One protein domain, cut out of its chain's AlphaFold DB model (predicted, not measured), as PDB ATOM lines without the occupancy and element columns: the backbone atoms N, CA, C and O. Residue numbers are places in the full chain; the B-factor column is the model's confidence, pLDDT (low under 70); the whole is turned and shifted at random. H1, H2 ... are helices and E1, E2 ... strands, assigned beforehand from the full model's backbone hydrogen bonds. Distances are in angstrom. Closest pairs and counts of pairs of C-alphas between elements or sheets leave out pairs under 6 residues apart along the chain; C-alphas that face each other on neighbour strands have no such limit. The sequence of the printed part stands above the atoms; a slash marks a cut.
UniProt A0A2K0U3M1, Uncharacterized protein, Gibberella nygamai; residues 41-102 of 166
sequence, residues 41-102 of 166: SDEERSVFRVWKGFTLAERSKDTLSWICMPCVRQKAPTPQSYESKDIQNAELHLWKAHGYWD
ATOM      1  N   SER A  41      16.082 -25.447  31.378       72.94
ATOM      2  CA  SER A  41      15.199 -25.539  30.202       72.94
ATOM      3  C   SER A  41      14.966 -24.181  29.516       72.94
ATOM      4  O   SER A  41      14.843 -24.117  28.292       72.94
ATOM      5  N   ASP A  42      14.955 -23.075  30.266       74.12
ATOM      6  CA  ASP A  42      14.787 -21.734  29.695       74.12
ATOM      7  C   ASP A  42      16.070 -21.175  29.061       74.12
ATOM      8  O   ASP A  42      16.000 -20.508  28.022       74.12
ATOM      9  N   GLU A  43      17.247 -21.479  29.617       73.75
ATOM     10  CA  GLU A  43      18.533 -21.181  28.969       73.75
ATOM     11  C   GLU A  43      18.680 -21.981  27.677       73.75
ATOM     12  O   GLU A  43      19.023 -21.414  26.639       73.75
ATOM     13  N   GLU A  44      18.333 -23.269  27.706       69.69
ATOM     14  CA  GLU A  44      18.279 -24.121  26.522       69.69
ATOM     15  C   GLU A  44      17.340 -23.532  25.467       69.69
ATOM     16  O   GLU A  44      17.756 -23.299  24.334       69.69
ATOM     17  N   ARG A  45      16.102 -23.173  25.834       68.06
ATOM     18  CA  ARG A  45      15.148 -22.506  24.928       68.06
ATOM     19  C   ARG A  45      15.681 -21.194  24.359       68.06
ATOM     20  O   ARG A  45      15.422 -20.892  23.194       68.06
ATOM     21  N   SER A  46      16.399 -20.407  25.153       71.56
ATOM     22  CA  SER A  46      16.980 -19.132  24.716       71.56
ATOM     23  C   SER A  46      18.111 -19.351  23.712       71.56
ATOM     24  O   SER A  46      18.125 -18.722  22.651       71.56
ATOM     25  N   VAL A  47      18.990 -20.318  23.984       69.62
ATOM     26  CA  VAL A  47      20.002 -20.794  23.035       69.62
ATOM     27  C   VAL A  47      19.325 -21.294  21.751       69.62
ATOM     28  O   VAL A  47      19.693 -20.867  20.657       69.62
ATOM     29  N   PHE A  48      18.269 -22.107  21.859       67.38
ATOM     30  CA  PHE A  48      17.526 -22.658  20.717       67.38
ATOM     31  C   PHE A  48      16.764 -21.610  19.899       67.38
ATOM     32  O   PHE A  48      16.562 -21.782  18.694       67.38
ATOM     33  N   ARG A  49      16.334 -20.502  20.512       64.25
ATOM     34  CA  ARG A  49      15.662 -19.409  19.797       64.25
ATOM     35  C   ARG A  49      16.599 -18.781  18.768       64.25
ATOM     36  O   ARG A  49      16.193 -18.552  17.624       64.25
ATOM     37  N   VAL A  50      17.848 -18.552  19.168       61.84
ATOM     38  CA  VAL A  50      18.854 -17.846  18.364       61.84
ATOM     39  C   VAL A  50      19.675 -18.777  17.496       61.84
ATOM     40  O   VAL A  50      20.118 -18.367  16.418       61.84
ATOM     41  N   TRP A  51      19.820 -20.042  17.880       68.00
ATOM     42  CA  TRP A  51      20.523 -20.986  17.035       68.00
ATOM     43  C   TRP A  51      19.661 -21.369  15.827       68.00
ATOM     44  O   TRP A  51      18.756 -22.197  15.893       68.00
ATOM     45  N   LYS A  52      19.940 -20.737  14.683       65.88
ATOM     46  CA  LYS A  52      19.253 -20.987  13.402       65.88
ATOM     47  C   LYS A  52      19.672 -22.305  12.725       65.88
ATOM     48  O   LYS A  52      19.242 -22.564  11.607       65.88
ATOM     49  N   GLY A  53      20.523 -23.101  13.374       74.44
ATOM     50  CA  GLY A  53      21.109 -24.323  12.828       74.44
ATOM     51  C   GLY A  53      20.364 -25.597  13.235       74.44
ATOM     52  O   GLY A  53      19.194 -25.783  12.907       74.44
ATOM     53  N   PHE A  54      21.064 -26.489  13.934       73.56
ATOM     54  CA  PHE A  54      20.518 -27.760  14.412       73.56
ATOM     55  C   PHE A  54      20.199 -27.725  15.903       73.56
ATOM     56  O   PHE A  54      20.852 -27.017  16.666       73.56
ATOM     57  N   THR A  55      19.241 -28.554  16.312       70.12
ATOM     58  CA  THR A  55      19.056 -28.950  17.712       70.12
ATOM     59  C   THR A  55      19.460 -30.406  17.897       70.12
ATOM     60  O   THR A  55      19.304 -31.204  16.974       70.12
ATOM     61  N   LEU A  56      19.968 -30.766  19.074       68.75
ATOM     62  CA  LEU A  56      20.161 -32.165  19.438       68.75
ATOM     63  C   LEU A  56      18.811 -32.723  19.912       68.75
ATOM     64  O   LEU A  56      18.151 -32.106  20.743       68.75
ATOM     65  N   ALA A  57      18.393 -33.859  19.375       66.31
ATOM     66  CA  ALA A  57      17.190 -34.565  19.776       66.31
ATOM     67  C   ALA A  57      17.512 -36.034  20.026       66.31
ATOM     68  O   ALA A  57      18.226 -36.679  19.246       66.31
ATOM     69  N   GLU A  58      16.969 -36.551  21.119       66.56
ATOM     70  CA  GLU A  58      17.054 -37.959  21.464       66.56
ATOM     71  C   GLU A  58      16.183 -38.773  20.502       66.56
ATOM     72  O   GLU A  58      14.982 -38.539  20.369       66.56
ATOM     73  N   ARG A  59      16.808 -39.709  19.786       58.00
ATOM     74  CA  ARG A  59      16.125 -40.649  18.890       58.00
ATOM     75  C   ARG A  59      15.822 -41.967  19.612       58.00
ATOM     76  O   ARG A  59      14.828 -42.618  19.302       58.00
ATOM     77  N   SER A  60      16.666 -42.342  20.577       61.03
ATOM     78  CA  SER A  60      16.490 -43.444  21.533       61.03
ATOM     79  C   SER A  60      17.360 -43.200  22.776       61.03
ATOM     80  O   SER A  60      18.222 -42.325  22.721       61.03
ATOM     81  N   LYS A  61      17.192 -44.024  23.828       64.75
ATOM     82  CA  LYS A  61      17.865 -43.905  25.145       64.75
ATOM     83  C   LYS A  61      19.373 -43.613  25.101       64.75
ATOM     84  O   LYS A  61      19.889 -43.022  26.039       64.75
ATOM     85  N   ASP A  62      20.056 -43.981  24.012       62.75
ATOM     86  CA  ASP A  62      21.502 -43.788  23.843       62.75
ATOM     87  C   ASP A  62      21.902 -43.109  22.519       62.75
ATOM     88  O   ASP A  62      23.093 -42.979  22.222       62.75
ATOM     89  N   THR A  63      20.944 -42.680  21.685       70.62
ATOM     90  CA  THR A  63      21.258 -42.061  20.386       70.62
ATOM     91  C   THR A  63      20.747 -40.634  20.287       70.62
ATOM     92  O   THR A  63      19.551 -40.350  20.242       70.62
ATOM     93  N   LEU A  64      21.706 -39.715  20.207       77.62
ATOM     94  CA  LEU A  64      21.471 -38.300  19.960       77.62
ATOM     95  C   LEU A  64      21.608 -38.024  18.459       77.62
ATOM     96  O   LEU A  64      22.565 -38.475  17.819       77.62
ATOM     97  N   SER A  65      20.660 -37.271  17.911       81.50
ATOM     98  CA  SER A  65      20.622 -36.857  16.507       81.50
ATOM     99  C   SER A  65      20.505 -35.340  16.388       81.50
ATOM    100  O   SER A  65      19.865 -34.694  17.208       81.50
ATOM    101  N   TRP A  66      21.130 -34.754  15.377       81.50
ATOM    102  CA  TRP A  66      20.953 -33.359  15.000       81.50
ATOM    103  C   TRP A  66      19.707 -33.220  14.128       81.50
ATOM    104  O   TRP A  66      19.676 -33.777  13.036       81.50
ATOM    105  N   ILE A  67      18.702 -32.458  14.561       84.56
ATOM    106  CA  ILE A  67      17.500 -32.130  13.776       84.56
ATOM    107  C   ILE A  67      17.617 -30.716  13.211       84.56
ATOM    108  O   ILE A  67      17.933 -29.769  13.937       84.56
ATOM    109  N   CYS A  68      17.366 -30.565  11.908       86.44
ATOM    110  CA  CYS A  68      17.401 -29.275  11.228       86.44
ATOM    111  C   CYS A  68      16.223 -28.392  11.670       86.44
ATOM    112  O   CYS A  68      15.079 -28.610  11.261       86.44
ATOM    113  N   MET A  69      16.492 -27.360  12.473       84.19
ATOM    114  CA  MET A  69      15.451 -26.445  12.954       84.19
ATOM    115  C   MET A  69      14.792 -25.627  11.837       84.19
ATOM    116  O   MET A  69      13.580 -25.420  11.903       84.19
ATOM    117  N   PRO A  70      15.509 -25.174  10.794       84.75
ATOM    118  CA  PRO A  70      14.880 -24.550   9.634       84.75
ATOM    119  C   PRO A  70      13.841 -25.439   8.944       84.75
ATOM    120  O   PRO A  70      12.745 -24.952   8.676       84.75
ATOM    121  N   CYS A  71      14.115 -26.735   8.740       87.50
ATOM    122  CA  CYS A  71      13.113 -27.668   8.211       87.50
ATOM    123  C   CYS A  71      11.877 -27.753   9.118       87.50
ATOM    124  O   CYS A  71      10.751 -27.722   8.623       87.50
ATOM    125  N   VAL A  72      12.078 -27.829  10.440       84.62
ATOM    126  CA  VAL A  72      10.978 -27.865  11.420       84.62
ATOM    127  C   VAL A  72      10.147 -26.578  11.355       84.62
ATOM    128  O   VAL A  72       8.924 -26.633  11.260       84.62
ATOM    129  N   ARG A  73      10.799 -25.409  11.346       83.00
ATOM    130  CA  ARG A  73      10.137 -24.094  11.277       83.00
ATOM    131  C   ARG A  73       9.373 -23.894   9.964       83.00
ATOM    132  O   ARG A  73       8.298 -23.306   9.981       83.00
ATOM    133  N   GLN A  74       9.898 -24.409   8.850       83.62
ATOM    134  CA  GLN A  74       9.237 -24.405   7.538       83.62
ATOM    135  C   GLN A  74       8.135 -25.471   7.408       83.62
ATOM    136  O   GLN A  74       7.502 -25.554   6.359       83.62
ATOM    137  N   LYS A  75       7.888 -26.269   8.459       83.25
ATOM    138  CA  LYS A  75       6.917 -27.374   8.471       83.25
ATOM    139  C   LYS A  75       7.161 -28.382   7.341       83.25
ATOM    140  O   LYS A  75       6.217 -28.868   6.721       83.25
ATOM    141  N   ALA A  76       8.430 -28.692   7.069       83.12
ATOM    142  CA  ALA A  76       8.780 -29.733   6.114       83.12
ATOM    143  C   ALA A  76       8.158 -31.075   6.553       83.12
ATOM    144  O   ALA A  76       8.205 -31.392   7.744       83.12
ATOM    145  N   PRO A  77       7.612 -31.880   5.621       80.69
ATOM    146  CA  PRO A  77       6.945 -33.144   5.951       80.69
ATOM    147  C   PRO A  77       7.884 -34.133   6.651       80.69
ATOM    148  O   PRO A  77       7.455 -34.908   7.501       80.69
ATOM    149  N   THR A  78       9.177 -34.075   6.330       84.44
ATOM    150  CA  THR A  78      10.232 -34.861   6.968       84.44
ATOM    151  C   THR A  78      11.448 -33.970   7.245       84.44
ATOM    152  O   THR A  78      12.319 -33.802   6.386       84.44
ATOM    153  N   PRO A  79      11.530 -33.354   8.440       86.12
ATOM    154  CA  PRO A  79      12.701 -32.582   8.825       86.12
ATOM    155  C   PRO A  79      13.961 -33.442   8.767       86.12
ATOM    156  O   PRO A  79      13.977 -34.570   9.263       86.12
ATOM    157  N   GLN A  80      15.023 -32.916   8.155       86.44
ATOM    158  CA  GLN A  80      16.272 -33.662   8.050       86.44
ATOM    159  C   GLN A  80      16.893 -33.859   9.434       86.44
ATOM    160  O   GLN A  80      16.953 -32.928  10.246       86.44
ATOM    161  N   SER A  81      17.351 -35.086   9.679       86.88
ATOM    162  CA  SER A  81      18.042 -35.474  10.903       86.88
ATOM    163  C   SER A  81      19.328 -36.218  10.566       86.88
ATOM    164  O   SER A  81      19.357 -36.997   9.617       86.88
ATOM    165  N   TYR A  82      20.374 -35.972  11.345       86.00
ATOM    166  CA  TYR A  82      21.698 -36.571  11.184       86.00
ATOM    167  C   TYR A  82      22.154 -37.156  12.516       86.00
ATOM    168  O   TYR A  82      21.740 -36.690  13.573       86.00
ATOM    169  N   GLU A  83      23.006 -38.173  12.511       80.81
ATOM    170  CA  GLU A  83      23.571 -38.687  13.761       80.81
ATOM    171  C   GLU A  83      24.441 -37.629  14.455       80.81
ATOM    172  O   GLU A  83      25.071 -36.804  13.797       80.81
ATOM    173  N   SER A  84      24.531 -37.667  15.790       75.25
ATOM    174  CA  SER A  84      25.334 -36.705  16.572       75.25
ATOM    175  C   SER A  84      26.791 -36.569  16.104       75.25
ATOM    176  O   SER A  84      27.365 -35.482  16.183       75.25
ATOM    177  N   LYS A  85      27.385 -37.655  15.597       77.69
ATOM    178  CA  LYS A  85      28.760 -37.689  15.074       77.69
ATOM    179  C   LYS A  85      28.880 -37.092  13.665       77.69
ATOM    180  O   LYS A  85      29.968 -36.676  13.272       77.69
ATOM    181  N   ASP A  86      27.780 -37.013  12.921       76.31
ATOM    182  CA  ASP A  86      27.738 -36.587  11.522       76.31
ATOM    183  C   ASP A  86      27.434 -35.086  11.371       76.31
ATOM    184  O   ASP A  86      26.513 -34.638  10.686       76.31
ATOM    185  N   ILE A  87      28.253 -34.274  12.041       77.56
ATOM    186  CA  ILE A  87      28.136 -32.809  12.014       77.56
ATOM    187  C   ILE A  87      28.390 -32.260  10.598       77.56
ATOM    188  O   ILE A  87      27.894 -31.197  10.245       77.56
ATOM    189  N   GLN A  88      29.143 -32.974   9.755       76.75
ATOM    190  CA  GLN A  88      29.508 -32.494   8.419       76.75
ATOM    191  C   GLN A  88      28.333 -32.526   7.444       76.75
ATOM    192  O   GLN A  88      28.119 -31.547   6.727       76.75
ATOM    193  N   ASN A  89      27.565 -33.617   7.426       81.06
ATOM    194  CA  ASN A  89      26.372 -33.696   6.588       81.06
ATOM    195  C   ASN A  89      25.276 -32.760   7.101       81.06
ATOM    196  O   ASN A  89      24.585 -32.132   6.296       81.06
ATOM    197  N   ALA A  90      25.201 -32.577   8.421       81.06
ATOM    198  CA  ALA A  90      24.365 -31.559   9.032       81.06
ATOM    199  C   ALA A  90      24.749 -30.149   8.512       81.06
ATOM    200  O   ALA A  90      23.933 -29.473   7.881       81.06
ATOM    201  N   GLU A  91      26.007 -29.718   8.674       78.12
ATOM    202  CA  GLU A  91      26.521 -28.435   8.152       78.12
ATOM    203  C   GLU A  91      26.207 -28.248   6.654       78.12
ATOM    204  O   GLU A  91      25.723 -27.195   6.232       78.12
ATOM    205  N   LEU A  92      26.450 -29.286   5.846       82.44
ATOM    206  CA  LEU A  92      26.191 -29.286   4.406       82.44
ATOM    207  C   LEU A  92      24.714 -29.040   4.079       82.44
ATOM    208  O   LEU A  92      24.413 -28.295   3.144       82.44
ATOM    209  N   HIS A  93      23.801 -29.653   4.830       87.50
ATOM    210  CA  HIS A  93      22.367 -29.472   4.649       87.50
ATOM    211  C   HIS A  93      21.919 -28.045   4.968       87.50
ATOM    212  O   HIS A  93      21.225 -27.443   4.150       87.50
ATOM    213  N   LEU A  94      22.354 -27.469   6.097       82.69
ATOM    214  CA  LEU A  94      22.026 -26.077   6.438       82.69
ATOM    215  C   LEU A  94      22.463 -25.101   5.350       82.69
ATOM    216  O   LEU A  94      21.720 -24.179   5.011       82.69
ATOM    217  N   TRP A  95      23.643 -25.326   4.781       79.88
ATOM    218  CA  TRP A  95      24.132 -24.502   3.690       79.88
ATOM    219  C   TRP A  95      23.307 -24.698   2.411       79.88
ATOM    220  O   TRP A  95      22.776 -23.727   1.877       79.88
ATOM    221  N   LYS A  96      23.153 -25.938   1.931       83.19
ATOM    222  CA  LYS A  96      22.477 -26.217   0.652       83.19
ATOM    223  C   LYS A  96      20.984 -25.900   0.671       83.19
ATOM    224  O   LYS A  96      20.472 -25.366  -0.304       83.19
ATOM    225  N   ALA A  97      20.289 -26.268   1.745       85.44
ATOM    226  CA  ALA A  97      18.835 -26.159   1.828       85.44
ATOM    227  C   ALA A  97      18.368 -24.809   2.386       85.44
ATOM    228  O   ALA A  97      17.267 -24.365   2.071       85.44
ATOM    229  N   HIS A  98      19.186 -24.158   3.219       85.56
ATOM    230  CA  HIS A  98      18.763 -22.966   3.958       85.56
ATOM    231  C   HIS A  98      19.713 -21.771   3.824       85.56
ATOM    232  O   HIS A  98      19.430 -20.717   4.389       85.56
ATOM    233  N   GLY A  99      20.822 -21.902   3.088       77.06
ATOM    234  CA  GLY A  99      21.775 -20.813   2.869       77.06
ATOM    235  C   GLY A  99      22.514 -20.366   4.132       77.06
ATOM    236  O   GLY A  99      23.168 -19.325   4.115       77.06
ATOM    237  N   TYR A 100      22.432 -21.124   5.231       75.38
ATOM    238  CA  TYR A 100      23.145 -20.798   6.462       75.38
ATOM    239  C   TYR A 100      24.616 -21.186   6.310       75.38
ATOM    240  O   TYR A 100      24.972 -22.364   6.326       75.38
ATOM    241  N   TRP A 101      25.464 -20.174   6.146       69.31
ATOM    242  CA  TRP A 101      26.911 -20.298   6.019       69.31
ATOM    243  C   TRP A 101      27.608 -19.309   6.950       69.31
ATOM    244  O   TRP A 101      27.060 -18.234   7.198       69.31
ATOM    245  N   ASP A 102      28.793 -19.664   7.462       64.25
ATOM    246  CA  ASP A 102      29.608 -18.764   8.282       64.25
ATOM    247  C   ASP A 102      29.914 -17.471   7.495       64.25
ATOM    248  O   ASP A 102      30.678 -17.510   6.522       64.25
TER     249      ASP A 102
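Overview. This is residues 41 to 102 of the 166 residues of an uncharacterized protein of Gibberella nygamai (UniProt A0A2K0U3M1). A small sheet of three strands, a hairpin of E1 and E2 with the short E3 added beside E2, has the helix H3 packed along one face. The short H2 sits where the hairpin ends, and H1 is held off from the sheet, its residues 41 to 46 sticking out. The printed part has 62 residues, in the order H1 E1 E2 H2 E3 H3; the antiparallel sheet runs E1 E2 E3. The class is mixed, helices and strands; the whole is compact, with a radius of gyration of the C-alphas of 11.6 A and spans of 30 by 25 by 24 A.

Along the chain. E1 is residues 54 to 60, 17.7 A long, E2 residues 63 to 68, 16.2 A, and E3 residues 81 to 83, 7.0 A. H3, residues 87 to 98, 15.8 A, ends at C-alpha 98 (18.763, -22.966, 3.958). H2 is residues 69 to 73, 6.0 A. H1, residues 41 to 50, 14.6 A, begins at C-alpha 41 (15.199, -25.539, 30.202).

Arrangement. E1 and E2 are antiparallel at 145 degrees, with N 57 and O 65 2.7 A apart, within hydrogen-bond range. E2 and E3 are antiparallel at 143 degrees, with N 66 and O 82 at 2.7 A, also within range. H3 makes two layers with the sheet, one helix on one face: it lies over E2 at a height of 8.8 A and runs along the strands, at 8 degrees to E2 on the local plane. The closest C-alphas of E3 and H3 are those of Tyr 82 and Ala 90, 6.1 A. H2 only grazes the sheet, with residues 69 to 72. H2 and H3 are close but not clearly touching, Pro 70 and His 98 having the closest C-alphas, 7.1 A. H1 is only just not on the sheet, with 4 pairs of C-alphas within 10 A, and is apart from H2 and H3. In H1, H2 and H3 every O i to N i+4 pair is within hydrogen-bond range.

Size, cuts and confidence. The C-alphas farthest apart, of Lys 61 and Asp 102, are 32.5 A apart. The printed part has no cut and no long link. The mean pLDDT of the printed part is 76.4; residues 44 to 45, 47 to 52, 56 to 62 and 101 to 102 are under 70.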